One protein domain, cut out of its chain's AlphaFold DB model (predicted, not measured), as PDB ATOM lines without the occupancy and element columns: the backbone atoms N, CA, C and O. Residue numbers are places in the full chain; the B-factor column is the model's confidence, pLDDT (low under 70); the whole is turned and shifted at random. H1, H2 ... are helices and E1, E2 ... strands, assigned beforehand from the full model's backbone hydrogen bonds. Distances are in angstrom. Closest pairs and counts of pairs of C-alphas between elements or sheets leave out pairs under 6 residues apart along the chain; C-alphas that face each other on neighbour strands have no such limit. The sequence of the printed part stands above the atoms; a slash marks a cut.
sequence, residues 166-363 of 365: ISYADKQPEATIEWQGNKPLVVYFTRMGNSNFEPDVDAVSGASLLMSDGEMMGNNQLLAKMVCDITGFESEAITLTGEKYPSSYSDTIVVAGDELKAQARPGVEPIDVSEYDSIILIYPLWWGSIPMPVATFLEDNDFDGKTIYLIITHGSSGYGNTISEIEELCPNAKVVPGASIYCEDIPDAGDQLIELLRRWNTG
ATOM      1  N   ILE A 166       2.426 -11.955  32.919       89.25
ATOM      2  CA  ILE A 166       3.413 -12.855  33.507       89.25
ATOM      3  C   ILE A 166       3.559 -14.133  32.686       89.25
ATOM      4  O   ILE A 166       2.618 -14.593  32.042       89.25
ATOM      5  N   SER A 167       4.746 -14.722  32.780       93.00
ATOM      6  CA  SER A 167       4.988 -16.136  32.500       93.00
ATOM      7  C   SER A 167       4.879 -16.881  33.826       93.00
ATOM      8  O   SER A 167       5.609 -16.538  34.764       93.00
ATOM      9  N   TYR A 168       3.977 -17.861  33.955       91.94
ATOM     10  CA  TYR A 168       3.826 -18.559  35.238       91.94
ATOM     11  C   TYR A 168       5.094 -19.329  35.611       91.94
ATOM     12  O   TYR A 168       5.445 -19.395  36.785       91.94
ATOM     13  N   ALA A 169       5.833 -19.840  34.623       91.50
ATOM     14  CA  ALA A 169       7.090 -20.550  34.850       91.50
ATOM     15  C   ALA A 169       8.126 -19.703  35.612       91.50
ATOM     16  O   ALA A 169       8.881 -20.242  36.413       91.50
ATOM     17  N   ASP A 170       8.122 -18.380  35.411       89.06
ATOM     18  CA  ASP A 170       9.036 -17.458  36.099       89.06
ATOM     19  C   ASP A 170       8.550 -17.080  37.508       89.06
ATOM     20  O   ASP A 170       9.312 -16.524  38.299       89.06
ATOM     21  N   LYS A 171       7.264 -17.307  37.801       89.88
ATOM     22  CA  LYS A 171       6.600 -16.937  39.063       89.88
ATOM     23  C   LYS A 171       6.268 -18.133  39.946       89.88
ATOM     24  O   LYS A 171       5.830 -17.954  41.080       89.88
ATOM     25  N   GLN A 172       6.453 -19.343  39.432       90.25
ATOM     26  CA  GLN A 172       6.160 -20.567  40.151       90.25
ATOM     27  C   GLN A 172       7.020 -20.651  41.426       90.25
ATOM     28  O   GLN A 172       8.234 -20.457  41.354       90.25
ATOM     29  N   PRO A 173       6.424 -20.959  42.593       92.44
ATOM     30  CA  PRO A 173       7.186 -21.130  43.823       92.44
ATOM     31  C   PRO A 173       8.225 -22.254  43.697       92.44
ATOM     32  O   PRO A 173       7.906 -23.356  43.252       92.44
ATOM     33  N   GLU A 174       9.461 -21.996  44.130       89.44
ATOM     34  CA  GLU A 174      10.572 -22.954  43.992       89.44
ATOM     35  C   GLU A 174      10.561 -24.073  45.050       89.44
ATOM     36  O   GLU A 174      11.263 -25.076  44.907       89.44
ATOM     37  N   ALA A 175       9.791 -23.913  46.131       91.38
ATOM     38  CA  ALA A 175       9.767 -24.853  47.246       91.38
ATOM     39  C   ALA A 175       8.397 -25.507  47.425       91.38
ATOM     40  O   ALA A 175       7.372 -24.833  47.479       91.38
ATOM     41  N   THR A 176       8.416 -26.819  47.646       94.62
ATOM     42  CA  THR A 176       7.257 -27.595  48.096       94.62
ATOM     43  C   THR A 176       7.322 -27.849  49.602       94.62
ATOM     44  O   THR A 176       8.406 -27.939  50.187       94.62
ATOM     45  N   ILE A 177       6.166 -28.000  50.242       94.75
ATOM     46  CA  ILE A 177       6.010 -28.267  51.670       94.75
ATOM     47  C   ILE A 177       5.229 -29.566  51.844       94.75
ATOM     48  O   ILE A 177       4.091 -29.685  51.400       94.75
ATOM     49  N   GLU A 178       5.821 -30.521  52.560       93.12
ATOM     50  CA  GLU A 178       5.103 -31.703  53.032       93.12
ATOM     51  C   GLU A 178       4.281 -31.331  54.275       93.12
ATOM     52  O   GLU A 178       4.822 -31.065  55.357       93.12
ATOM     53  N   TRP A 179       2.964 -31.241  54.097       93.00
ATOM     54  CA  TRP A 179       2.048 -30.842  55.161       93.00
ATOM     55  C   TRP A 179       1.882 -31.933  56.219       93.00
ATOM     56  O   TRP A 179       1.715 -33.107  55.892       93.00
ATOM     57  N   GLN A 180       1.904 -31.534  57.490       89.06
ATOM     58  CA  GLN A 180       1.732 -32.418  58.635       89.06
ATOM     59  C   GLN A 180       0.277 -32.375  59.114       89.06
ATOM     60  O   GLN A 180      -0.263 -31.314  59.414       89.06
ATOM     61  N   GLY A 181      -0.350 -33.545  59.228       87.56
ATOM     62  CA  GLY A 181      -1.746 -33.663  59.656       87.56
ATOM     63  C   GLY A 181      -2.748 -33.502  58.512       87.56
ATOM     64  O   GLY A 181      -2.443 -33.792  57.354       87.56
ATOM     65  N   ASN A 182      -3.967 -33.079  58.853       90.81
ATOM     66  CA  ASN A 182      -5.064 -32.994  57.893       90.81
ATOM     67  C   ASN A 182      -4.860 -31.812  56.942       90.81
ATOM     68  O   ASN A 182      -4.516 -30.705  57.363       90.81
ATOM     69  N   LYS A 183      -5.025 -32.080  55.644       94.94
ATOM     70  CA  LYS A 183      -4.788 -31.119  54.567       94.94
ATOM     71  C   LYS A 183      -5.961 -30.134  54.482       94.94
ATOM     72  O   LYS A 183      -7.087 -30.597  54.320       94.94
ATOM     73  N   PRO A 184      -5.726 -28.816  54.577       96.94
ATOM     74  CA  PRO A 184      -6.757 -27.822  54.318       96.94
ATOM     75  C   PRO A 184      -7.282 -27.871  52.877       96.94
ATOM     76  O   PRO A 184      -6.512 -28.119  51.948       96.94
ATOM     77  N   LEU A 185      -8.557 -27.528  52.686       98.56
ATOM     78  CA  LEU A 185      -9.087 -27.159  51.368       98.56
ATOM     79  C   LEU A 185      -8.707 -25.710  51.050       98.56
ATOM     80  O   LEU A 185      -8.916 -24.820  51.878       98.56
ATOM     81  N   VAL A 186      -8.185 -25.439  49.855       98.75
ATOM     82  CA  VAL A 186      -7.968 -24.060  49.397       98.75
ATOM     83  C   VAL A 186      -9.257 -23.541  48.767       98.75
ATOM     84  O   VAL A 186      -9.658 -23.989  47.703       98.75
ATOM     85  N   VAL A 187      -9.912 -22.566  49.382       98.75
ATOM     86  CA  VAL A 187     -11.116 -21.937  48.829       98.75
ATOM     87  C   VAL A 187     -10.780 -20.517  48.408       98.75
ATOM     88  O   VAL A 187     -10.192 -19.765  49.185       98.75
ATOM     89  N   TYR A 188     -11.146 -20.113  47.191       98.75
ATOM     90  CA  TYR A 188     -10.857 -18.758  46.730       98.75
ATOM     91  C   TYR A 188     -12.020 -18.079  46.019       98.75
ATOM     92  O   TYR A 188     -12.781 -18.695  45.284       98.75
ATOM     93  N   PHE A 189     -12.113 -16.762  46.188       98.50
ATOM     94  CA  PHE A 189     -12.998 -15.910  45.405       98.50
ATOM     95  C   PHE A 189     -12.181 -14.985  44.509       98.50
ATOM     96  O   PHE A 189     -11.249 -14.305  44.946       98.50
ATOM     97  N   THR A 190     -12.543 -14.922  43.233       96.25
ATOM     98  CA  THR A 190     -11.908 -14.030  42.263       96.25
ATOM     99  C   THR A 190     -12.913 -13.531  41.237       96.25
ATOM    100  O   THR A 190     -13.987 -14.105  41.072       96.25
ATOM    101  N   ARG A 191     -12.566 -12.460  40.517       92.69
ATOM    102  CA  ARG A 191     -13.427 -11.919  39.454       92.69
ATOM    103  C   ARG A 191     -13.488 -12.815  38.224       92.69
ATOM    104  O   ARG A 191     -14.521 -12.821  37.557       92.69
ATOM    105  N   MET A 192     -12.413 -13.547  37.921       92.19
ATOM    106  CA  MET A 192     -12.407 -14.519  36.824       92.19
ATOM    107  C   MET A 192     -13.441 -15.619  37.092       92.19
ATOM    108  O   MET A 192     -13.507 -16.144  38.195       92.19
ATOM    109  N   GLY A 193     -14.307 -15.904  36.120       91.00
ATOM    110  CA  GLY A 193     -15.457 -16.804  36.292       91.00
ATOM    111  C   GLY A 193     -16.705 -16.133  36.888       91.00
ATOM    112  O   GLY A 193     -17.815 -16.480  36.487       91.00
ATOM    113  N   ASN A 194     -16.535 -15.103  37.724       95.56
ATOM    114  CA  ASN A 194     -17.609 -14.360  38.405       95.56
ATOM    115  C   ASN A 194     -17.961 -13.006  37.768       95.56
ATOM    116  O   ASN A 194     -18.780 -12.272  38.316       95.56
ATOM    117  N   SER A 195     -17.348 -12.644  36.639       92.00
ATOM    118  CA  SER A 195     -17.653 -11.409  35.902       92.00
ATOM    119  C   SER A 195     -17.942 -11.694  34.425       92.00
ATOM    120  O   SER A 195     -17.396 -12.639  33.852       92.00
ATOM    121  N   ASN A 196     -18.774 -10.861  33.799       85.25
ATOM    122  CA  ASN A 196     -19.136 -10.957  32.381       85.25
ATOM    123  C   ASN A 196     -18.078 -10.292  31.489       85.25
ATOM    124  O   ASN A 196     -18.281  -9.175  31.014       85.25
ATOM    125  N   PHE A 197     -16.929 -10.946  31.303       80.25
ATOM    126  CA  PHE A 197     -15.908 -10.487  30.357       80.25
ATOM    127  C   PHE A 197     -16.378 -10.705  28.921       80.25
ATOM    128  O   PHE A 197     -16.617 -11.833  28.500       80.25
ATOM    129  N   GLU A 198     -16.509  -9.611  28.177       67.38
ATOM    130  CA  GLU A 198     -16.689  -9.673  26.729       67.38
ATOM    131  C   GLU A 198     -15.366 -10.119  26.077       67.38
ATOM    132  O   GLU A 198     -14.304  -9.688  26.544       67.38
ATOM    133  N   PRO A 199     -15.398 -10.916  24.993       57.84
ATOM    134  CA  PRO A 199     -14.197 -11.469  24.352       57.84
ATOM    135  C   PRO A 199     -13.138 -10.432  23.940       57.84
ATOM    136  O   PRO A 199     -11.954 -10.749  23.921       57.84
ATOM    137  N   ASP A 200     -13.560  -9.195  23.654       54.00
ATOM    138  CA  ASP A 200     -12.719  -8.131  23.085       54.00
ATOM    139  C   ASP A 200     -12.460  -6.958  24.054       54.00
ATOM    140  O   ASP A 200     -12.028  -5.877  23.642       54.00
ATOM    141  N   VAL A 201     -12.750  -7.117  25.350       52.25
ATOM    142  CA  VAL A 201     -12.558  -6.038  26.329       52.25
ATOM    143  C   VAL A 201     -11.190  -6.153  27.005       52.25
ATOM    144  O   VAL A 201     -10.985  -6.932  27.930       52.25
ATOM    145  N   ASP A 202     -10.274  -5.273  26.593       52.62
ATOM    146  CA  ASP A 202      -8.945  -5.034  27.184       52.62
ATOM    147  C   ASP A 202      -9.032  -4.270  28.531       52.62
ATOM    148  O   ASP A 202      -8.373  -3.257  28.770       52.62
ATOM    149  N   ALA A 203      -9.949  -4.692  29.409       51.56
ATOM    150  CA  ALA A 203     -10.149  -4.112  30.739       51.56
ATOM    151  C   ALA A 203      -9.577  -5.025  31.829       51.56
ATOM    152  O   ALA A 203     -10.232  -5.316  32.834       51.56
ATOM    153  N   VAL A 204      -8.334  -5.469  31.648       59.31
ATOM    154  CA  VAL A 204      -7.583  -6.124  32.718       59.31
ATOM    155  C   VAL A 204      -7.117  -5.034  33.676       59.31
ATOM    156  O   VAL A 204      -6.118  -4.358  33.451       59.31
ATOM    157  N   SER A 205      -7.873  -4.823  34.753       73.00
ATOM    158  CA  SER A 205      -7.342  -4.086  35.895       73.00
ATOM    159  C   SER A 205      -6.413  -5.012  36.670       73.00
ATOM    160  O   SER A 205      -6.886  -5.966  37.295       73.00
ATOM    161  N   GLY A 206      -5.123  -4.667  36.720       71.81
ATOM    162  CA  GLY A 206      -4.110  -5.344  37.538       71.81
ATOM    163  C   GLY A 206      -4.484  -5.486  39.019       71.81
ATOM    164  O   GLY A 206      -3.898  -6.288  39.738       71.81
ATOM    165  N   ALA A 207      -5.488  -4.739  39.496       77.12
ATOM    166  CA  ALA A 207      -5.997  -4.859  40.856       77.12
ATOM    167  C   ALA A 207      -6.764  -6.169  41.124       77.12
ATOM    168  O   ALA A 207      -6.947  -6.528  42.286       77.12
ATOM    169  N   SER A 208      -7.260  -6.865  40.098       86.19
ATOM    170  CA  SER A 208      -8.038  -8.106  40.275       86.19
ATOM    171  C   SER A 208      -7.781  -9.178  39.218       86.19
ATOM    172  O   SER A 208      -8.146 -10.331  39.448       86.19
ATOM    173  N   LEU A 209      -7.203  -8.807  38.079       89.81
ATOM    174  CA  LEU A 209      -6.962  -9.684  36.939       89.81
ATOM    175  C   LEU A 209      -5.549  -9.451  36.406       89.81
ATOM    176  O   LEU A 209      -5.016  -8.345  36.502       89.81
ATOM    177  N   LEU A 210      -4.994 -10.475  35.778       89.75
ATOM    178  CA  LEU A 210      -3.721 -10.440  35.071       89.75
ATOM    179  C   LEU A 210      -3.785 -11.352  33.842       89.75
ATOM    180  O   LEU A 210      -4.726 -12.126  33.690       89.75
ATOM    181  N   MET A 211      -2.783 -11.256  32.979       89.31
ATOM    182  CA  MET A 211      -2.537 -12.190  31.886       89.31
ATOM    183  C   MET A 211      -1.412 -13.140  32.304       89.31
ATOM    184  O   MET A 211      -0.306 -12.683  32.583       89.31
ATOM    185  N   SER A 212      -1.686 -14.440  32.366       91.94
ATOM    186  CA  SER A 212      -0.693 -15.490  32.603       91.94
ATOM    187  C   SER A 212      -0.550 -16.311  31.335       91.94
ATOM    188  O   SER A 212      -1.530 -16.884  30.872       91.94
ATOM    189  N   ASP A 213       0.650 -16.347  30.758       91.12
ATOM    190  CA  ASP A 213       0.956 -17.158  29.568       91.12
ATOM    191  C   ASP A 213      -0.001 -16.899  28.381       91.12
ATOM    192  O   ASP A 213      -0.301 -17.785  27.583       91.12
ATOM    193  N   GLY A 214      -0.482 -15.657  28.259       87.38
ATOM    194  CA  GLY A 214      -1.426 -15.232  27.221       87.38
ATOM    195  C   GLY A 214      -2.908 -15.444  27.555       87.38
ATOM    196  O   GLY A 214      -3.756 -15.049  26.757       87.38
ATOM    197  N   GLU A 215      -3.241 -15.982  28.729       88.31
ATOM    198  CA  GLU A 215      -4.619 -16.201  29.183       88.31
ATOM    199  C   GLU A 215      -4.987 -15.308  30.373       88.31
ATOM    200  O   GLU A 215      -4.173 -15.034  31.255       88.31
ATOM    201  N   MET A 216      -6.236 -14.839  30.420       88.75
ATOM    202  CA  MET A 216      -6.712 -14.021  31.536       88.75
ATOM    203  C   MET A 216      -6.897 -14.881  32.788       88.75
ATOM    204  O   MET A 216      -7.589 -15.896  32.766       88.75
ATOM    205  N   MET A 217      -6.331 -14.430  33.903       92.25
ATOM    206  CA  MET A 217      -6.369 -15.120  35.184       92.25
ATOM    207  C   MET A 217      -6.776 -14.161  36.301       92.25
ATOM    208  O   MET A 217      -6.455 -12.970  36.294       92.25
ATOM    209  N   GLY A 218      -7.494 -14.683  37.292       93.94
ATOM    210  CA  GLY A 218      -7.812 -13.933  38.498       93.94
ATOM    211  C   GLY A 218      -6.619 -13.832  39.450       93.94
ATOM    212  O   GLY A 218      -5.928 -14.813  39.691       93.94
ATOM    213  N   ASN A 219      -6.432 -12.688  40.104       94.69
ATOM    214  CA  ASN A 219      -5.326 -12.512  41.053       94.69
ATOM    215  C   ASN A 219      -5.349 -13.535  42.209       94.69
ATOM    216  O   ASN A 219      -4.330 -14.136  42.532       94.69
ATOM    217  N   ASN A 220      -6.519 -13.793  42.804       97.56
ATOM    218  CA  ASN A 220      -6.632 -14.794  43.878       97.56
ATOM    219  C   ASN A 220      -6.606 -16.234  43.354       97.56
ATOM    220  O   ASN A 220      -6.261 -17.141  44.102       97.56
ATOM    221  N   GLN A 221      -6.925 -16.436  42.072       97.62
ATOM    222  CA  GLN A 221      -6.744 -17.725  41.404       97.62
ATOM    223  C   GLN A 221      -5.251 -18.034  41.262       97.62
ATOM    224  O   GLN A 221      -4.845 -19.171  41.483       97.62
ATOM    225  N   LEU A 222      -4.424 -17.027  40.945       97.50
ATOM    226  CA  LEU A 222      -2.969 -17.182  40.903       97.50
ATOM    227  C   LEU A 222      -2.414 -17.568  42.277       97.50
ATOM    228  O   LEU A 222      -1.652 -18.524  42.375       97.50
ATOM    229  N   LEU A 223      -2.840 -16.883  43.342       98.25
ATOM    230  CA  LEU A 223      -2.423 -17.224  44.706       98.25
ATOM    231  C   LEU A 223      -2.879 -18.627  45.120       98.25
ATOM    232  O   LEU A 223      -2.083 -19.371  45.681       98.25
ATOM    233  N   ALA A 224      -4.125 -19.009  44.815       98.50
ATOM    234  CA  ALA A 224      -4.613 -20.364  45.068       98.50
ATOM    235  C   ALA A 224      -3.754 -21.406  44.340       98.50
ATOM    236  O   ALA A 224      -3.297 -22.361  44.962       98.50
ATOM    237  N   LYS A 225      -3.437 -21.166  43.061       98.12
ATOM    238  CA  LYS A 225      -2.542 -22.027  42.284       98.12
ATOM    239  C   LYS A 225      -1.150 -22.133  42.913       98.12
ATOM    240  O   LYS A 225      -0.639 -23.240  43.035       98.12
ATOM    241  N   MET A 226      -0.556 -21.021  43.348       98.44
ATOM    242  CA  MET A 226       0.742 -21.032  44.035       98.44
ATOM    243  C   MET A 226       0.685 -21.839  45.336       98.44
ATOM    244  O   MET A 226       1.579 -22.640  45.592       98.44
ATOM    245  N   VAL A 227      -0.367 -21.673  46.147       98.44
ATOM    246  CA  VAL A 227      -0.560 -22.456  47.379       98.44
ATOM    247  C   VAL A 227      -0.665 -23.947  47.060       98.44
ATOM    248  O   VAL A 227       0.012 -24.749  47.706       98.44
ATOM    249  N   CYS A 228      -1.453 -24.329  46.054       98.00
ATOM    250  CA  CYS A 228      -1.572 -25.717  45.606       98.00
ATOM    251  C   CYS A 228      -0.241 -26.275  45.091       98.00
ATOM    252  O   CYS A 228       0.127 -27.382  45.467       98.00
ATOM    253  N   ASP A 229       0.519 -25.513  44.304       97.62
ATOM    254  CA  ASP A 229       1.825 -25.951  43.796       97.62
ATOM    255  C   ASP A 229       2.849 -26.127  44.939       97.62
ATOM    256  O   ASP A 229       3.671 -27.041  44.895       97.62
ATOM    257  N   ILE A 230       2.774 -25.307  45.999       97.94
ATOM    258  CA  ILE A 230       3.619 -25.446  47.198       97.94
ATOM    259  C   ILE A 230       3.218 -26.679  48.025       97.94
ATOM    260  O   ILE A 230       4.084 -27.364  48.562       97.94
ATOM    261  N   THR A 231       1.924 -26.955  48.187       97.38
ATOM    262  CA  THR A 231       1.417 -27.877  49.231       97.38
ATOM    263  C   THR A 231       0.865 -29.204  48.708       97.38
ATOM    264  O   THR A 231       0.739 -30.167  49.465       97.38
ATOM    265  N   GLY A 232       0.508 -29.265  47.427       96.62
ATOM    266  CA  GLY A 232      -0.246 -30.364  46.829       96.62
ATOM    267  C   GLY A 232      -1.705 -30.448  47.294       96.62
ATOM    268  O   GLY A 232      -2.272 -31.541  47.273       96.62
ATOM    269  N   PHE A 233      -2.293 -29.349  47.780       97.38
ATOM    270  CA  PHE A 233      -3.712 -29.296  48.154       97.38
ATOM    271  C   PHE A 233      -4.627 -29.139  46.945       97.38
ATOM    272  O   PHE A 233      -4.217 -28.681  45.878       97.38
ATOM    273  N   GLU A 234      -5.893 -29.479  47.155       97.31
ATOM    274  CA  GLU A 234      -6.980 -29.196  46.224       97.31
ATOM    275  C   GLU A 234      -7.512 -27.778  46.445       97.31
ATOM    276  O   GLU A 234      -7.389 -27.216  47.542       97.31
ATOM    277  N   SER A 235      -8.098 -27.199  45.394       98.25
ATOM    278  CA  SER A 235      -8.706 -25.875  45.461       98.25
ATOM    279  C   SER A 235     -10.084 -25.815  44.829       98.25
ATOM    280  O   SER A 235     -10.256 -26.316  43.721       98.25
ATOM    281  N   GLU A 236     -10.987 -25.071  45.457       98.38
ATOM    282  CA  GLU A 236     -12.339 -24.795  44.974       98.38
ATOM    283  C   GLU A 236     -12.588 -23.287  44.840       98.38
ATOM    284  O   GLU A 236     -12.123 -22.474  45.648       98.38
ATOM    285  N   ALA A 237     -13.315 -22.896  43.792       98.56
ATOM    286  CA  ALA A 237     -13.618 -21.497  43.495       98.56
ATOM    287  C   ALA A 237     -15.037 -21.131  43.940       98.56
ATOM    288  O   ALA A 237     -16.012 -21.691  43.439       98.56
ATOM    289  N   ILE A 238     -15.169 -20.113  44.792       98.69
ATOM    290  CA  ILE A 238     -16.465 -19.512  45.124       98.69
ATOM    291  C   ILE A 238     -17.023 -18.878  43.846       98.69
ATOM    292  O   ILE A 238     -16.507 -17.864  43.363       98.69
ATOM    293  N   THR A 239     -18.066 -19.497  43.294       98.25
ATOM    294  CA  THR A 239     -18.641 -19.156  41.988       98.25
ATOM    295  C   THR A 239     -20.091 -18.728  42.148       98.25
ATOM    296  O   THR A 239     -20.859 -19.416  42.802       98.25
ATOM    297  N   LEU A 240     -20.478 -17.602  41.556       98.06
ATOM    298  CA  LEU A 240     -21.852 -17.107  41.572       98.06
ATOM    299  C   LEU A 240     -22.785 -18.004  40.750       98.06
ATOM    300  O   LEU A 240     -22.480 -18.305  39.594       98.06
ATOM    301  N   THR A 241     -23.958 -18.325  41.297       96.31
ATOM    302  CA  THR A 241     -25.042 -19.011  40.560       96.31
ATOM    303  C   THR A 241     -25.938 -18.041  39.780       96.31
ATOM    304  O   THR A 241     -26.634 -18.437  38.844       96.31
ATOM    305  N   GLY A 242     -25.946 -16.765  40.178       90.00
ATOM    306  CA  GLY A 242     -26.821 -15.718  39.650       90.00
ATOM    307  C   GLY A 242     -26.137 -14.736  38.697       90.00
ATOM    308  O   GLY A 242     -25.277 -15.094  37.889       90.00
ATOM    309  N   GLU A 243     -26.549 -13.468  38.779       90.69
ATOM    310  CA  GLU A 243     -25.957 -12.393  37.981       90.69
ATOM    311  C   GLU A 243     -24.480 -12.202  38.332       90.69
ATOM    312  O   GLU A 243     -24.110 -11.960  39.480       90.69
ATOM    313  N   LYS A 244     -23.625 -12.299  37.313       94.62
ATOM    314  CA  LYS A 244     -22.190 -12.039  37.435       94.62
ATOM    315  C   LYS A 244     -21.903 -10.545  37.511       94.62
ATOM    316  O   LYS A 244     -22.637  -9.721  36.962       94.62
ATOM    317  N   TYR A 245     -20.761 -10.198  38.097       94.75
ATOM    318  CA  TYR A 245     -20.300  -8.816  38.149       94.75
ATOM    319  C   TYR A 245     -20.037  -8.238  36.744       94.75
ATOM    320  O   TYR A 245     -19.679  -8.969  35.812       94.75
ATOM    321  N   PRO A 246     -20.126  -6.907  36.579       90.56
ATOM    322  CA  PRO A 246     -19.682  -6.239  35.355       90.56
ATOM    323  C   PRO A 246     -18.217  -6.562  35.028       90.56
ATOM    324  O   PRO A 246     -17.423  -6.778  35.942       90.56
ATOM    325  N   SER A 247     -17.821  -6.542  33.751       85.75
ATOM    326  CA  SER A 247     -16.409  -6.664  33.330       85.75
ATOM    327  C   SER A 247     -15.561  -5.456  33.718       85.75
ATOM    328  O   SER A 247     -14.407  -5.598  34.129       85.75
ATOM    329  N   SER A 248     -16.142  -4.262  33.646       83.00
ATOM    330  CA  SER A 248     -15.514  -3.012  34.065       83.00
ATOM    331  C   SER A 248     -15.236  -3.016  35.565       83.00
ATOM    332  O   SER A 248     -16.145  -3.155  36.382       83.00
ATOM    333  N   TYR A 249     -13.971  -2.805  35.936       83.19
ATOM    334  CA  TYR A 249     -13.570  -2.714  37.340       83.19
ATOM    335  C   TYR A 249     -14.301  -1.578  38.081       83.19
ATOM    336  O   TYR A 249     -14.714  -1.758  39.224       83.19
ATOM    337  N   SER A 250     -14.507  -0.427  37.429       82.62
ATOM    338  CA  SER A 250     -15.281   0.688  38.002       82.62
ATOM    339  C   SER A 250     -16.715   0.298  38.328       82.62
ATOM    340  O   SER A 250     -17.217   0.659  39.387       82.62
ATOM    341  N   ASP A 251     -17.366  -0.437  37.433       88.06
ATOM    342  CA  ASP A 251     -18.772  -0.792  37.610       88.06
ATOM    343  C   ASP A 251     -18.912  -1.912  38.646       88.06
ATOM    344  O   ASP A 251     -19.821  -1.875  39.471       88.06
ATOM    345  N   THR A 252     -17.946  -2.841  38.710       91.06
ATOM    346  CA  THR A 252     -17.849  -3.803  39.820       91.06
ATOM    347  C   THR A 252     -17.728  -3.102  41.172       91.06
ATOM    348  O   THR A 252     -18.380  -3.525  42.120       91.06
ATOM    349  N   ILE A 253     -16.943  -2.019  41.280       88.75
ATOM    350  CA  ILE A 253     -16.843  -1.244  42.528       88.75
ATOM    351  C   ILE A 253     -18.221  -0.732  42.968       88.75
ATOM    352  O   ILE A 253     -18.524  -0.776  44.160       88.75
ATOM    353  N   VAL A 254     -19.038  -0.244  42.028       91.44
ATOM    354  CA  VAL A 254     -20.386   0.261  42.326       91.44
ATOM    355  C   VAL A 254     -21.278  -0.873  42.827       91.44
ATOM    356  O   VAL A 254     -21.798  -0.765  43.935       91.44
ATOM    357  N   VAL A 255     -21.372  -1.977  42.076       96.00
ATOM    358  CA  VAL A 255     -22.202  -3.139  42.445       96.00
ATOM    359  C   VAL A 255     -21.796  -3.696  43.811       96.00
ATOM    360  O   VAL A 255     -22.627  -3.770  44.709       96.00
ATOM    361  N   ALA A 256     -20.507  -3.975  44.019       95.69
ATOM    362  CA  ALA A 256     -19.993  -4.483  45.292       95.69
ATOM    363  C   ALA A 256     -20.245  -3.520  46.466       95.69
ATOM    364  O   ALA A 256     -20.460  -3.941  47.600       95.69
ATOM    365  N   GLY A 257     -20.207  -2.210  46.208       96.69
ATOM    366  CA  GLY A 257     -20.482  -1.200  47.228       96.69
ATOM    367  C   GLY A 257     -21.955  -1.156  47.624       96.69
ATOM    368  O   GLY A 257     -22.267  -0.923  48.792       96.69
ATOM    369  N   ASP A 258     -22.857  -1.372  46.673       97.75
ATOM    370  CA  ASP A 258     -24.293  -1.415  46.935       97.75
ATOM    371  C   ASP A 258     -24.711  -2.734  47.596       97.75
ATOM    372  O   ASP A 258     -25.503  -2.707  48.538       97.75
ATOM    373  N   GLU A 259     -24.101  -3.858  47.213       97.69
ATOM    374  CA  GLU A 259     -24.253  -5.144  47.905       97.69
ATOM    375  C   GLU A 259     -23.838  -5.062  49.378       97.69
ATOM    376  O   GLU A 259     -24.602  -5.480  50.248       97.69
ATOM    377  N   LEU A 260     -22.671  -4.473  49.671       96.62
ATOM    378  CA  LEU A 260     -22.189  -4.311  51.046       96.62
ATOM    379  C   LEU A 260     -23.151  -3.458  51.887       96.62
ATOM    380  O   LEU A 260     -23.485  -3.826  53.015       96.62
ATOM    381  N   LYS A 261     -23.636  -2.332  51.342       97.38
ATOM    382  CA  LYS A 261     -24.621  -1.470  52.029       97.38
ATOM    383  C   LYS A 261     -25.937  -2.197  52.291       97.38
ATOM    384  O   LYS A 261     -26.563  -1.957  53.318       97.38
ATOM    385  N   ALA A 262     -26.365  -3.033  51.349       97.69
ATOM    386  CA  ALA A 262     -27.599  -3.800  51.448       97.69
ATOM    387  C   ALA A 262     -27.446  -5.084  52.278       97.69
ATOM    388  O   ALA A 262     -28.456  -5.720  52.567       97.69
ATOM    389  N   GLN A 263     -26.214  -5.469  52.642       96.38
ATOM    390  CA  GLN A 263     -25.901  -6.785  53.205       96.38
ATOM    391  C   GLN A 263     -26.448  -7.923  52.326       96.38
ATOM    392  O   GLN A 263     -26.985  -8.911  52.823       96.38
ATOM    393  N   ALA A 264     -26.323  -7.780  51.005       97.25
ATOM    394  CA  ALA A 264     -26.782  -8.790  50.057       97.25
ATOM    395  C   ALA A 264     -26.061 -10.133  50.281       97.25
ATOM    396  O   ALA A 264     -24.928 -10.155  50.748       97.25
ATOM    397  N   ARG A 265     -26.693 -11.257  49.930       97.38
ATOM    398  CA  ARG A 265     -26.080 -12.598  49.937       97.38
ATOM    399  C   ARG A 265     -26.209 -13.229  48.548       97.38
ATOM    400  O   ARG A 265     -27.161 -13.973  48.308       97.38
ATOM    401  N   PRO A 266     -25.364 -12.825  47.577       97.56
ATOM    402  CA  PRO A 266     -25.415 -13.385  46.234       97.56
ATOM    403  C   PRO A 266     -25.186 -14.897  46.283       97.56
ATOM    404  O   PRO A 266     -24.190 -15.340  46.845       97.56
ATOM    405  N   GLY A 267     -26.090 -15.672  45.679       97.75
ATOM    406  CA  GLY A 267     -26.005 -17.133  45.688       97.75
ATOM    407  C   GLY A 267     -24.712 -17.647  45.053       97.75
ATOM    408  O   GLY A 267     -24.290 -17.153  44.001       97.75
ATOM    409  N   VAL A 268     -24.113 -18.657  45.682       98.44
ATOM    410  CA  VAL A 268     -22.878 -19.310  45.233       98.44
ATOM    411  C   VAL A 268     -23.096 -20.804  45.011       98.44
ATOM    412  O   VAL A 268     -23.982 -21.405  45.614       98.44
ATOM    413  N   GLU A 269     -22.336 -21.389  44.089       98.19
ATOM    414  CA  GLU A 269     -22.308 -22.837  43.895       98.19
ATOM    415  C   GLU A 269     -21.835 -23.511  45.196       98.19
ATOM    416  O   GLU A 269     -20.928 -22.987  45.855       98.19
ATOM    417  N   PRO A 270     -22.435 -24.648  45.590       97.31
ATOM    418  CA  PRO A 270     -22.090 -25.312  46.838       97.31
ATOM    419  C   PRO A 270     -20.659 -25.858  46.785       97.31
ATOM    420  O   PRO A 270     -20.267 -26.518  45.824       97.31
ATOM    421  N   ILE A 271     -19.904 -25.622  47.856       97.56
ATOM    422  CA  ILE A 271     -18.568 -26.182  48.084       97.56
ATOM    423  C   ILE A 271     -18.661 -27.011  49.362       97.56
ATOM    424  O   ILE A 271     -18.998 -26.469  50.408       97.56
ATOM    425  N   ASP A 272     -18.381 -28.311  49.281       93.69
ATOM    426  CA  ASP A 272     -18.447 -29.200  50.442       93.69
ATOM    427  C   ASP A 272     -17.168 -29.097  51.286       93.69
ATOM    428  O   ASP A 272     -16.086 -29.503  50.861       93.69
ATOM    429  N   VAL A 273     -17.298 -28.552  52.500       96.25
ATOM    430  CA  VAL A 273     -16.195 -28.429  53.471       96.25
ATOM    431  C   VAL A 273     -16.274 -29.452  54.611       96.25
ATOM    432  O   VAL A 273     -15.483 -29.390  55.559       96.25
ATOM    433  N   SER A 274     -17.236 -30.379  54.568       95.50
ATOM    434  CA  SER A 274     -17.557 -31.265  55.694       95.50
ATOM    435  C   SER A 274     -16.378 -32.155  56.102       95.50
ATOM    436  O   SER A 274     -16.063 -32.233  57.292       95.50
ATOM    437  N   GLU A 275     -15.663 -32.707  55.118       94.56
ATOM    438  CA  GLU A 275     -14.504 -33.599  55.288       94.56
ATOM    439  C   GLU A 275     -13.206 -32.881  55.715       94.56
ATOM    440  O   GLU A 275     -12.197 -33.532  55.994       94.56
ATOM    441  N   TYR A 276     -13.199 -31.545  55.781       97.31
ATOM    442  CA  TYR A 276     -11.999 -30.762  56.088       97.31
ATOM    443  C   TYR A 276     -12.062 -30.142  57.485       97.31
ATOM    444  O   TYR A 276     -12.982 -29.394  57.803       97.31
ATOM    445  N   ASP A 277     -11.035 -30.351  58.311       96.94
ATOM    446  CA  ASP A 277     -10.911 -29.669  59.615       96.94
ATOM    447  C   ASP A 277     -10.477 -28.201  59.487       96.94
ATOM    448  O   ASP A 277     -10.542 -27.418  60.438       96.94
ATOM    449  N   SER A 278      -9.970 -27.819  58.315       97.25
ATOM    450  CA  SER A 278      -9.511 -26.462  58.053       97.25
ATOM    451  C   SER A 278      -9.606 -26.091  56.582       97.25
ATOM    452  O   SER A 278      -9.559 -26.953  55.706       97.25
ATOM    453  N   ILE A 279      -9.699 -24.789  56.319       98.50
ATOM    454  CA  ILE A 279      -9.634 -24.225  54.971       98.50
ATOM    455  C   ILE A 279      -8.592 -23.108  54.907       98.50
ATOM    456  O   ILE A 279      -8.333 -22.426  55.902       98.50
ATOM    457  N   ILE A 280      -8.023 -22.888  53.724       98.69
ATOM    458  CA  ILE A 280      -7.293 -21.667  53.376       98.69
ATOM    459  C   ILE A 280      -8.216 -20.833  52.496       98.69
ATOM    460  O   ILE A 280      -8.483 -21.206  51.359       98.69
ATOM    461  N   LEU A 281      -8.699 -19.710  53.017       98.81
ATOM    462  CA  LEU A 281      -9.635 -18.817  52.347       98.81
ATOM    463  C   LEU A 281      -8.894 -17.627  51.717       98.81
ATOM    464  O   LEU A 281      -8.284 -16.817  52.421       98.81
ATOM    465  N   ILE A 282      -8.963 -17.518  50.385       98.69
ATOM    466  CA  ILE A 282      -8.240 -16.522  49.581       98.69
ATOM    467  C   ILE A 282      -9.214 -15.590  48.851       98.69
ATOM    468  O   ILE A 282      -9.980 -16.020  47.991       98.69
ATOM    469  N   TYR A 283      -9.191 -14.289  49.135       97.88
ATOM    470  CA  TYR A 283     -10.158 -13.348  48.551       97.88
ATOM    471  C   TYR A 283      -9.618 -11.914  48.482       97.88
ATOM    472  O   TYR A 283      -8.654 -11.565  49.169       97.88
ATOM    473  N   PRO A 284     -10.218 -11.053  47.638       95.69
ATOM    474  CA  PRO A 284      -9.876  -9.647  47.597       95.69
ATOM    475  C   PRO A 284     -10.660  -8.887  48.664       95.69
ATOM    476  O   PRO A 284     -11.848  -9.120  48.858       95.69
ATOM    477  N   LEU A 285     -10.024  -7.909  49.295       94.06
ATOM    478  CA  LEU A 285     -10.706  -6.966  50.165       94.06
ATOM    479  C   LEU A 285     -11.487  -5.962  49.311       94.06
ATOM    480  O   LEU A 285     -10.901  -5.179  48.552       94.06
ATOM    481  N   TRP A 286     -12.809  -5.958  49.446       93.88
ATOM    482  CA  TRP A 286     -13.701  -5.045  48.738       93.88
ATOM    483  C   TRP A 286     -14.312  -4.070  49.732       93.88
ATOM    484  O   TRP A 286     -14.877  -4.461  50.743       93.88
ATOM    485  N   TRP A 287     -14.144  -2.769  49.482       91.69
ATOM    486  CA  TRP A 287     -14.654  -1.715  50.370       91.69
ATOM    487  C   TRP A 287     -14.222  -1.824  51.848       91.69
ATOM    488  O   TRP A 287     -14.861  -1.253  52.723       91.69
ATOM    489  N   GLY A 288     -13.090  -2.483  52.124       91.00
ATOM    490  CA  GLY A 288     -12.595  -2.684  53.492       91.00
ATOM    491  C   GLY A 288     -13.163  -3.918  54.206       91.00
ATOM    492  O   GLY A 288     -12.849  -4.099  55.380       91.00
ATOM    493  N   SER A 289     -13.941  -4.740  53.500       94.31
ATOM    494  CA  SER A 289     -14.694  -5.897  53.995       94.31
ATOM    495  C   SER A 289     -14.510  -7.114  53.063       94.31
ATOM    496  O   SER A 289     -13.876  -7.005  51.999       94.31
ATOM    497  N   ILE A 290     -15.034  -8.276  53.463       96.50
ATOM    498  CA  ILE A 290     -15.183  -9.440  52.578       96.50
ATOM    499  C   ILE A 290     -16.165  -9.140  51.425       96.50
ATOM    500  O   ILE A 290     -17.145  -8.418  51.609       96.50
ATOM    501  N   PRO A 291     -15.965  -9.702  50.220       97.56
ATOM    502  CA  PRO A 291     -16.999  -9.699  49.189       97.56
ATOM    503  C   PRO A 291     -18.245 -10.459  49.659       97.56
ATOM    504  O   PRO A 291     -18.130 -11.526  50.260       97.56
ATOM    505  N   MET A 292     -19.442  -9.980  49.319       98.00
ATOM    506  CA  MET A 292     -20.691 -10.625  49.745       98.00
ATOM    507  C   MET A 292     -20.871 -12.093  49.296       98.00
ATOM    508  O   MET A 292     -21.474 -12.865  50.044       98.00
ATOM    509  N   PRO A 293     -20.326 -12.550  48.148       98.44
ATOM    510  CA  PRO A 293     -20.317 -13.980  47.818       98.44
ATOM    511  C   PRO A 293     -19.472 -14.817  48.789       98.44
ATOM    512  O   PRO A 293     -19.802 -15.965  49.057       98.44
ATOM    513  N   VAL A 294     -18.406 -14.240  49.359       98.56
ATOM    514  CA  VAL A 294     -17.610 -14.897  50.409       98.56
ATOM    515  C   VAL A 294     -18.416 -14.992  51.701       98.56
ATOM    516  O   VAL A 294     -18.396 -16.040  52.334       98.56
ATOM    517  N   ALA A 295     -19.172 -13.947  52.059       98.38
ATOM    518  CA  ALA A 295     -20.093 -14.006  53.197       98.38
ATOM    519  C   ALA A 295     -21.138 -15.121  53.024       98.38
ATOM    520  O   ALA A 295     -21.381 -15.878  53.953       98.38
ATOM    521  N   THR A 296     -21.689 -15.266  51.815       98.44
ATOM    522  CA  THR A 296     -22.656 -16.330  51.489       98.44
ATOM    523  C   THR A 296     -22.027 -17.717  51.634       98.44
ATOM    524  O   THR A 296     -22.564 -18.555  52.344       98.44
ATOM    525  N   PHE A 297     -20.835 -17.939  51.065       98.62
ATOM    526  CA  PHE A 297     -20.093 -19.194  51.247       98.62
ATOM    527  C   PHE A 297     -19.851 -19.534  52.728       98.62
ATOM    528  O   PHE A 297     -19.970 -20.697  53.112       98.62
ATOM    529  N   LEU A 298     -19.502 -18.536  53.547       98.44
ATOM    530  CA  LEU A 298     -19.252 -18.732  54.975       98.44
ATOM    531  C   LEU A 298     -20.522 -19.107  55.748       98.44
ATOM    532  O   LEU A 298     -20.453 -19.944  56.639       98.44
ATOM    533  N   GLU A 299     -21.664 -18.509  55.405       97.88
ATOM    534  CA  GLU A 299     -22.962 -18.784  56.039       97.88
ATOM    535  C   GLU A 299     -23.589 -20.111  55.587       97.88
ATOM    536  O   GLU A 299     -24.295 -20.750  56.366       97.88
ATOM    537  N   ASP A 300     -23.323 -20.540  54.352       97.44
ATOM    538  CA  ASP A 300     -23.863 -21.780  53.781       97.44
ATOM    539  C   ASP A 300     -23.147 -23.045  54.294       97.44
ATOM    540  O   ASP A 300     -23.571 -24.164  53.995       97.44
ATOM    541  N   ASN A 301     -22.069 -22.892  55.070       97.69
ATOM    542  CA  ASN A 301     -21.228 -23.986  55.543       97.69
ATOM    543  C   ASN A 301     -21.045 -23.976  57.066       97.69
ATOM    544  O   ASN A 301     -20.972 -22.928  57.703       97.69
ATOM    545  N   ASP A 302     -20.909 -25.168  57.650       96.50
ATOM    546  CA  ASP A 302     -20.616 -25.326  59.074       96.50
ATOM    547  C   ASP A 302     -19.103 -25.268  59.333       96.50
ATOM    548  O   ASP A 302     -18.340 -26.139  58.896       96.50
ATOM    549  N   PHE A 303     -18.674 -24.237  60.064       97.88
ATOM    550  CA  PHE A 303     -17.287 -24.036  60.479       97.88
ATOM    551  C   PHE A 303     -17.047 -24.287  61.972       97.88
ATOM    552  O   PHE A 303     -15.956 -23.989  62.469       97.88
ATOM    553  N   ASP A 304     -18.015 -24.857  62.694       97.50
ATOM    554  CA  ASP A 304     -17.869 -25.143  64.118       97.50
ATOM    555  C   ASP A 304     -16.662 -26.057  64.382       97.50
ATOM    556  O   ASP A 304     -16.536 -27.163  63.856       97.50
ATOM    557  N   GLY A 305     -15.724 -25.571  65.203       97.06
ATOM    558  CA  GLY A 305     -14.494 -26.291  65.535       97.06
ATOM    559  C   GLY A 305     -13.458 -26.369  64.407       97.06
ATOM    560  O   GLY A 305     -12.372 -26.908  64.637       97.06
ATOM    561  N   LYS A 306     -13.738 -25.814  63.219       97.88
ATOM    562  CA  LYS A 306     -12.802 -25.768  62.086       97.88
ATOM    563  C   LYS A 306     -11.847 -24.577  62.195       97.88
ATOM    564  O   LYS A 306     -12.087 -23.614  62.924       97.88
ATOM    565  N   THR A 307     -10.736 -24.625  61.459       97.62
ATOM    566  CA  THR A 307      -9.790 -23.496  61.342       97.62
ATOM    567  C   THR A 307      -9.887 -22.828  59.969       97.62
ATOM    568  O   THR A 307      -9.812 -23.504  58.948       97.62
ATOM    569  N   ILE A 308      -9.998 -21.498  59.932       98.31
ATOM    570  CA  ILE A 308     -10.037 -20.701  58.698       98.31
ATOM    571  C   ILE A 308      -8.753 -19.873  58.607       98.31
ATOM    572  O   ILE A 308      -8.576 -18.892  59.331       98.31
ATOM    573  N   TYR A 309      -7.851 -20.257  57.708       97.81
ATOM    574  CA  TYR A 309      -6.618 -19.528  57.419       97.81
ATOM    575  C   TYR A 309      -6.855 -18.475  56.335       97.81
ATOM    576  O   TYR A 309      -7.403 -18.794  55.286       97.81
ATOM    577  N   LEU A 310      -6.434 -17.226  56.551       97.88
ATOM    578  CA  LEU A 310      -6.758 -16.121  55.639       97.88
ATOM    579  C   LEU A 310      -5.572 -15.692  54.770       97.88
ATOM    580  O   LEU A 310      -4.499 -15.375  55.285       97.88
ATOM    581  N   ILE A 311      -5.790 -15.571  53.461       97.88
ATOM    582  CA  ILE A 311      -4.895 -14.856  52.542       97.88
ATOM    583  C   ILE A 311      -5.717 -13.785  51.829       97.88
ATOM    584  O   ILE A 311      -6.657 -14.081  51.098       97.88
ATOM    585  N   ILE A 312      -5.373 -12.521  52.041       95.69
ATOM    586  CA  ILE A 312      -6.179 -11.389  51.582       95.69
ATOM    587  C   ILE A 312      -5.386 -10.580  50.574       95.69
ATOM    588  O   ILE A 312      -4.218 -10.266  50.805       95.69
ATOM    589  N   THR A 313      -6.031 -10.178  49.482       94.12
ATOM    590  CA  THR A 313      -5.450  -9.224  48.534       94.12
ATOM    591  C   THR A 313      -6.077  -7.847  48.674       94.12
ATOM    592  O   THR A 313      -7.278  -7.720  48.894       94.12
ATOM    593  N   HIS A 314      -5.288  -6.774  48.566       90.44
ATOM    594  CA  HIS A 314      -5.803  -5.416  48.773       90.44
ATOM    595  C   HIS A 314      -5.122  -4.358  47.905       90.44
ATOM    596  O   HIS A 314      -3.978  -4.491  47.483       90.44
ATOM    597  N   GLY A 315      -5.822  -3.240  47.700       78.81
ATOM    598  CA  GLY A 315      -5.292  -2.071  46.990       78.81
ATOM    599  C   GLY A 315      -4.668  -0.987  47.877       78.81
ATOM    600  O   GLY A 315      -4.128  -0.035  47.324       78.81
ATOM    601  N   SER A 316      -4.776  -1.083  49.211       72.12
ATOM    602  CA  SER A 316      -4.103  -0.184  50.185       72.12
ATOM    603  C   SER A 316      -4.440  -0.485  51.655       72.12
ATOM    604  O   SER A 316      -3.729  -0.044  52.547       72.12
ATOM    605  N   SER A 317      -5.545  -1.184  51.932       75.50
ATOM    606  CA  SER A 317      -6.155  -1.208  53.274       75.50
ATOM    607  C   SER A 317      -5.639  -2.286  54.236       75.50
ATOM    608  O   SER A 317      -6.159  -2.397  55.345       75.50
ATOM    609  N   GLY A 318      -4.652  -3.094  53.837       83.94
ATOM    610  CA  GLY A 318      -4.221  -4.244  54.633       83.94
ATOM    611  C   GLY A 318      -5.373  -5.234  54.848       83.94
ATOM    612  O   GLY A 318      -6.091  -5.555  53.902       83.94
ATOM    613  N   TYR A 319      -5.592  -5.644  56.102       85.12
ATOM    614  CA  TYR A 319      -6.661  -6.571  56.508       85.12
ATOM    615  C   TYR A 319      -8.076  -5.963  56.535       85.12
ATOM    616  O   TYR A 319      -9.051  -6.709  56.541       85.12
ATOM    617  N   GLY A 320      -8.228  -4.633  56.567       87.06
ATOM    618  CA  GLY A 320      -9.545  -4.013  56.779       87.06
ATOM    619  C   GLY A 320     -10.246  -4.528  58.046       87.06
ATOM    620  O   GLY A 320      -9.594  -4.734  59.068       87.06
ATOM    621  N   ASN A 321     -11.560  -4.760  57.959       88.38
ATOM    622  CA  ASN A 321     -12.388  -5.303  59.048       88.38
ATOM    623  C   ASN A 321     -12.622  -6.820  58.930       88.38
ATOM    624  O   ASN A 321     -13.440  -7.394  59.644       88.38
ATOM    625  N   THR A 322     -11.911  -7.483  58.019       91.75
ATOM    626  CA  THR A 322     -12.283  -8.820  57.552       91.75
ATOM    627  C   THR A 322     -12.186  -9.909  58.620       91.75
ATOM    628  O   THR A 322     -12.922 -10.884  58.563       91.75
ATOM    629  N   ILE A 323     -11.274  -9.766  59.587       93.56
ATOM    630  CA  ILE A 323     -11.071 -10.774  60.634       93.56
ATOM    631  C   ILE A 323     -12.300 -10.815  61.544       93.56
ATOM    632  O   ILE A 323     -12.893 -11.876  61.700       93.56
ATOM    633  N   SER A 324     -12.723  -9.657  62.061       95.00
ATOM    634  CA  SER A 324     -13.902  -9.563  62.926       95.00
ATOM    635  C   SER A 324     -15.183  -9.967  62.201       95.00
ATOM    636  O   SER A 324     -16.023 -10.627  62.792       95.00
ATOM    637  N   GLU A 325     -15.325  -9.628  60.916       96.12
ATOM    638  CA  GLU A 325     -16.498 -10.031  60.127       96.12
ATOM    639  C   GLU A 325     -16.592 -11.557  59.984       96.12
ATOM    640  O   GLU A 325     -17.666 -12.126  60.145       96.12
ATOM    641  N   ILE A 326     -15.471 -12.243  59.736       97.75
ATOM    642  CA  ILE A 326     -15.459 -13.711  59.643       97.75
ATOM    643  C   ILE A 326     -15.686 -14.350  61.018       97.75
ATOM    644  O   ILE A 326     -16.404 -15.340  61.107       97.75
ATOM    645  N   GLU A 327     -15.124 -13.792  62.091       97.44
ATOM    646  CA  GLU A 327     -15.391 -14.258  63.461       97.44
ATOM    647  C   GLU A 327     -16.868 -14.086  63.854       97.44
ATOM    648  O   GLU A 327     -17.409 -14.915  64.578       97.44
ATOM    649  N   GLU A 328     -17.548 -13.045  63.365       97.31
ATOM    650  CA  GLU A 328     -18.987 -12.852  63.580       97.31
ATOM    651  C   GLU A 328     -19.839 -13.859  62.793       97.31
ATOM    652  O   GLU A 328     -20.832 -14.361  63.323       97.31
ATOM    653  N   LEU A 329     -19.454 -14.174  61.551       97.44
ATOM    654  CA  LEU A 329     -20.151 -15.157  60.710       97.44
ATOM    655  C   LEU A 329     -19.906 -16.603  61.162       97.44
ATOM    656  O   LEU A 329     -20.803 -17.439  61.074       97.44
ATOM    657  N   CYS A 330     -18.708 -16.898  61.669       97.75
ATOM    658  CA  CYS A 330     -18.269 -18.235  62.065       97.75
ATOM    659  C   CYS A 330     -17.748 -18.234  63.519       97.75
ATOM    660  O   CYS A 330     -16.555 -18.454  63.747       97.75
ATOM    661  N   PRO A 331     -18.611 -18.010  64.532       97.06
ATOM    662  CA  PRO A 331     -18.191 -17.712  65.909       97.06
ATOM    663  C   PRO A 331     -17.461 -18.849  66.629       97.06
ATOM    664  O   PRO A 331     -16.721 -18.598  67.582       97.06
ATOM    665  N   ASN A 332     -17.652 -20.096  66.195       97.50
ATOM    666  CA  ASN A 332     -16.968 -21.257  66.770       97.50
ATOM    667  C   ASN A 332     -15.791 -21.740  65.907       97.50
ATOM    668  O   ASN A 332     -15.174 -22.759  66.231       97.50
ATOM    669  N   ALA A 333     -15.478 -21.034  64.819       97.94
ATOM    670  CA  ALA A 333     -14.311 -21.305  64.001       97.94
ATOM    671  C   ALA A 333     -13.083 -20.588  64.571       97.94
ATOM    672  O   ALA A 333     -13.155 -19.477  65.099       97.94
ATOM    673  N   LYS A 334     -11.909 -21.196  64.415       97.56
ATOM    674  CA  LYS A 334     -10.640 -20.524  64.693       97.56
ATOM    675  C   LYS A 334     -10.199 -19.751  63.453       97.56
ATOM    676  O   LYS A 334      -9.691 -20.348  62.506       97.56
ATOM    677  N   VAL A 335     -10.322 -18.427  63.475       97.31
ATOM    678  CA  VAL A 335      -9.837 -17.563  62.389       97.31
ATOM    679  C   VAL A 335      -8.352 -17.252  62.592       97.31
ATOM    680  O   VAL A 335      -7.937 -16.764  63.642       97.31
ATOM    681  N   VAL A 336      -7.521 -17.559  61.594       95.56
ATOM    682  CA  VAL A 336      -6.066 -17.352  61.633       95.56
ATOM    683  C   VAL A 336      -5.668 -16.357  60.540       95.56
ATOM    684  O   VAL A 336      -5.652 -16.714  59.357       95.56
ATOM    685  N   PRO A 337      -5.312 -15.111  60.904       91.94
ATOM    686  CA  PRO A 337      -4.769 -14.149  59.953       91.94
ATOM    687  C   PRO A 337      -3.484 -14.682  59.307       91.94
ATOM    688  O   PRO A 337      -2.623 -15.235  59.995       91.94
ATOM    689  N   GLY A 338      -3.349 -14.519  57.990       90.50
ATOM    690  CA  GLY A 338      -2.183 -14.987  57.240       90.50
ATOM    691  C   GLY A 338      -1.400 -13.888  56.552       90.50
ATOM    692  O   GLY A 338      -0.669 -13.140  57.197       90.50
ATOM    693  N   ALA A 339      -1.486 -13.847  55.223       91.50
ATOM    694  CA  ALA A 339      -0.859 -12.805  54.421       91.50
ATOM    695  C   ALA A 339      -1.887 -11.760  53.984       91.50
ATOM    696  O   ALA A 339      -3.002 -12.083  53.580       91.50
ATOM    697  N   SER A 340      -1.453 -10.504  54.016       92.06
ATOM    698  CA  SER A 340      -2.111  -9.367  53.384       92.06
ATOM    699  C   SER A 340      -1.218  -8.933  52.228       92.06
ATOM    700  O   SER A 340      -0.146  -8.373  52.456       92.06
ATOM    701  N   ILE A 341      -1.619  -9.264  51.004       90.62
ATOM    702  CA  ILE A 341      -0.808  -9.110  49.797       90.62
ATOM    703  C   ILE A 341      -1.325  -7.910  49.010       90.62
ATOM    704  O   ILE A 341      -2.489  -7.846  48.598       90.62
ATOM    705  N   TYR A 342      -0.452  -6.934  48.789       87.19
ATOM    706  CA  TYR A 342      -0.782  -5.791  47.955       87.19
ATOM    707  C   TYR A 342      -0.991  -6.250  46.508       87.19
ATOM    708  O   TYR A 342      -0.234  -7.074  46.007       87.19
ATOM    709  N   CYS A 343      -2.009  -5.726  45.821       84.44
ATOM    710  CA  CYS A 343      -2.417  -6.230  44.506       84.44
ATOM    711  C   CYS A 343      -1.292  -6.239  43.465       84.44
ATOM    712  O   CYS A 343      -1.282  -7.078  42.570       84.44
ATOM    713  N   GLU A 344      -0.333  -5.327  43.598       81.38
ATOM    714  CA  GLU A 344       0.812  -5.254  42.704       81.38
ATOM    715  C   GLU A 344       1.866  -6.330  42.985       81.38
ATOM    716  O   GLU A 344       2.627  -6.644  42.077       81.38
ATOM    717  N   ASP A 345       1.924  -6.874  44.201       85.88
ATOM    718  CA  ASP A 345       2.932  -7.842  44.669       85.88
ATOM    719  C   ASP A 345       2.496  -9.297  44.456       85.88
ATOM    720  O   ASP A 345       3.301 -10.211  44.594       85.88
ATOM    721  N   ILE A 346       1.233  -9.520  44.083       92.25
ATOM    722  CA  ILE A 346       0.637 -10.852  43.908       92.25
ATOM    723  C   ILE A 346       1.465 -11.777  43.007       92.25
ATOM    724  O   ILE A 346       1.682 -12.919  43.409       92.25
ATOM    725  N   PRO A 347       1.962 -11.340  41.831       91.69
ATOM    726  CA  PRO A 347       2.748 -12.231  40.986       91.69
ATOM    727  C   PRO A 347       4.068 -12.685  41.603       91.69
ATOM    728  O   PRO A 347       4.608 -13.698  41.182       91.69
ATOM    729  N   ASP A 348       4.585 -11.941  42.578       90.88
ATOM    730  CA  ASP A 348       5.873 -12.179  43.227       90.88
ATOM    731  C   ASP A 348       5.699 -12.759  44.647       90.88
ATOM    732  O   ASP A 348       6.647 -12.819  45.425       90.88
ATOM    733  N   ALA A 349       4.487 -13.197  45.013       93.62
ATOM    734  CA  ALA A 349       4.154 -13.603  46.380       93.62
ATOM    735  C   ALA A 349       4.686 -14.990  46.796       93.62
ATOM    736  O   ALA A 349       4.480 -15.395  47.941       93.62
ATOM    737  N   GLY A 350       5.360 -15.728  45.906       94.50
ATOM    738  CA  GLY A 350       5.775 -17.120  46.129       94.50
ATOM    739  C   GLY A 350       6.553 -17.337  47.432       94.50
ATOM    740  O   GLY A 350       6.156 -18.162  48.255       94.50
ATOM    741  N   ASP A 351       7.603 -16.549  47.674       91.38
ATOM    742  CA  ASP A 351       8.426 -16.662  48.889       91.38
ATOM    743  C   ASP A 351       7.636 -16.332  50.162       91.38
ATOM    744  O   ASP A 351       7.735 -17.039  51.170       91.38
ATOM    745  N   GLN A 352       6.794 -15.295  50.103       93.44
ATOM    746  CA  GLN A 352       5.921 -14.907  51.211       93.44
ATOM    747  C   GLN A 352       4.929 -16.029  51.555       93.44
ATOM    748  O   GLN A 352       4.691 -16.304  52.735       93.44
ATOM    749  N   LEU A 353       4.363 -16.689  50.541       97.12
ATOM    750  CA  LEU A 353       3.468 -17.830  50.717       97.12
ATOM    751  C   LEU A 353       4.206 -19.034  51.308       97.12
ATOM    752  O   LEU A 353       3.695 -19.646  52.242       97.12
ATOM    753  N   ILE A 354       5.416 -19.348  50.835       96.19
ATOM    754  CA  ILE A 354       6.236 -20.438  51.387       96.19
ATOM    755  C   ILE A 354       6.503 -20.207  52.881       96.19
ATOM    756  O   ILE A 354       6.326 -21.119  53.692       96.19
ATOM    757  N   GLU A 355       6.914 -18.998  53.268       94.00
ATOM    758  CA  GLU A 355       7.174 -18.665  54.671       94.00
ATOM    759  C   GLU A 355       5.899 -18.748  55.521       94.00
ATOM    760  O   GLU A 355       5.912 -19.313  56.618       94.00
ATOM    761  N   LEU A 356       4.780 -18.228  55.012       95.75
ATOM    762  CA  LEU A 356       3.483 -18.309  55.682       95.75
ATOM    763  C   LEU A 356       3.047 -19.761  55.908       95.75
ATOM    764  O   LEU A 356       2.732 -20.143  57.035       95.75
ATOM    765  N   LEU A 357       3.074 -20.579  54.859       96.69
ATOM    766  CA  LEU A 357       2.638 -21.970  54.906       96.69
ATOM    767  C   LEU A 357       3.528 -22.811  55.834       96.69
ATOM    768  O   LEU A 357       3.016 -23.657  56.562       96.69
ATOM    769  N   ARG A 358       4.843 -22.548  55.900       95.31
ATOM    770  CA  ARG A 358       5.743 -23.197  56.877       95.31
ATOM    771  C   ARG A 358       5.374 -22.865  58.323       95.31
ATOM    772  O   ARG A 358       5.423 -23.750  59.178       95.31
ATOM    773  N   ARG A 359       4.998 -21.614  58.605       93.38
ATOM    774  CA  ARG A 359       4.549 -21.201  59.944       93.38
ATOM    775  C   ARG A 359       3.265 -21.923  60.340       93.38
ATOM    776  O   ARG A 359       3.215 -22.521  61.413       93.38
ATOM    777  N   TRP A 360       2.281 -21.970  59.443       94.25
ATOM    778  CA  TRP A 360       1.039 -22.702  59.695       94.25
ATOM    779  C   TRP A 360       1.263 -24.205  59.884       94.25
ATOM    780  O   TRP A 360       0.730 -24.771  60.835       94.25
ATOM    781  N   ASN A 361       2.113 -24.828  59.060       92.31
ATOM    782  CA  ASN A 361       2.433 -26.257  59.148       92.31
ATOM    783  C   ASN A 361       3.133 -26.638  60.470       92.31
ATOM    784  O   ASN A 361       2.960 -27.735  60.991       92.31
ATOM    785  N   THR A 362       3.937 -25.734  61.035       87.62
ATOM    786  CA  THR A 362       4.671 -25.978  62.292       87.62
ATOM    787  C   THR A 362       3.896 -25.565  63.547       87.62
ATOM    788  O   THR A 362       4.361 -25.821  64.657       87.62
ATOM    789  N   GLY A 363       2.725 -24.937  63.395       74.44
ATOM    790  CA  GLY A 363       1.923 -24.423  64.510       74.44
ATOM    791  C   GLY A 363       2.566 -23.245  65.252       74.44
ATOM    792  O   GLY A 363       2.152 -22.924  66.367       74.44
TER     793      GLY A 363
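This is residues 166 to 363 of the 365 residues of the protein "Flavodoxin" of Pseudobutyrivibrio xylanivorans DSM 14809 (UniProt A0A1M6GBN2). A twisted parallel sheet of five strands, E4 E1 E5 E6 E7, makes the core, with H2 and H6 packed on one face and H5 on the other. H4 grazes the sheet, H3 lies off it, and a small hairpin, E2 and E3, sits by the first residue of H2. The printed part has 198 residues with six named helices and seven named strands, in the order H1 E1 E2 E3 H2 E4 H3 E5 H4 E6 H5 E7 H6, a mixed class. It is compact, with a radius of gyration of the C-alphas of 16.0 A and spans of 44 by 40 by 28 A.

Start at C-alpha 168, (3.826, -18.559, 35.238), where H1, residues 168 to 171, begins. Next come E1, residues 185 to 188, E2, 209 to 212, E3, 215 to 218, and H2, 219 to 231, 18.7 A long. E4, residues 235 to 237, precedes H3, 249 to 262, 19.9 A long. Find C-alpha 278 at (-9.511, -26.462, 58.053); there E5, residues 278 to 284, begins. H4 is 292 to 299, E6 307 to 314, H5 322 to 329, and E7 334 to 342, 24.4 A long. H6, residues 350 to 362, ends at (4.671, -25.978, 62.292).

In the sheet E4 E1 E5 E6 E7, look for N 236 and O 186, N 187 and O 280, N 281 and O 309, and N 308 and O 334, each pair 2.8 A apart, within hydrogen-bond range. E5, H4, E6 and E6, H5, E7 are strand-helix-strand units, two parallel neighbour strands with a helix between, with right-handed crossovers. H2 is over E1 and E5 at a height over the sheet of 8.3 A; its closest C-alpha pair with E5 is Asn 220 and Tyr 283, 6.0 A. H6 is on the same face, over E7, at 10.3 A; H5 is on the opposite face, over E6 and E7, at 9.2 A. H4 only grazes the sheet, with residues 294 to 298. H2 and H6 touch, closest at C-alphas 226 and 350, 6.7 A, at a steep tilt of 53 degrees. H4 touches H5, closest at C-alphas 299 and 329, 6.5 A. H3 and H4 only just touch, with 3 pairs of C-alphas within 8 A, closest at 260 and 292, 6.6 A. In the antiparallel hairpin E2 and E3, N 210 and O 217 are 2.9 A apart. H1 is close to but not clearly touching H6, at C-alphas 171 and 350, 7.1 A. In H2, H3, H4, H5 and H6 every O i to N i+4 pair is within hydrogen-bond range; H1 is too short for one.

The two C-alphas farthest apart, of Asp 200 and Gly 363, are 46.9 A apart. The printed part has no cut. The long links are H1 to E1, E1 to E2, E4 to H3 and H3 to E5. Mean pLDDT of the printed part is 92.2; residues 198 to 204 are under 70.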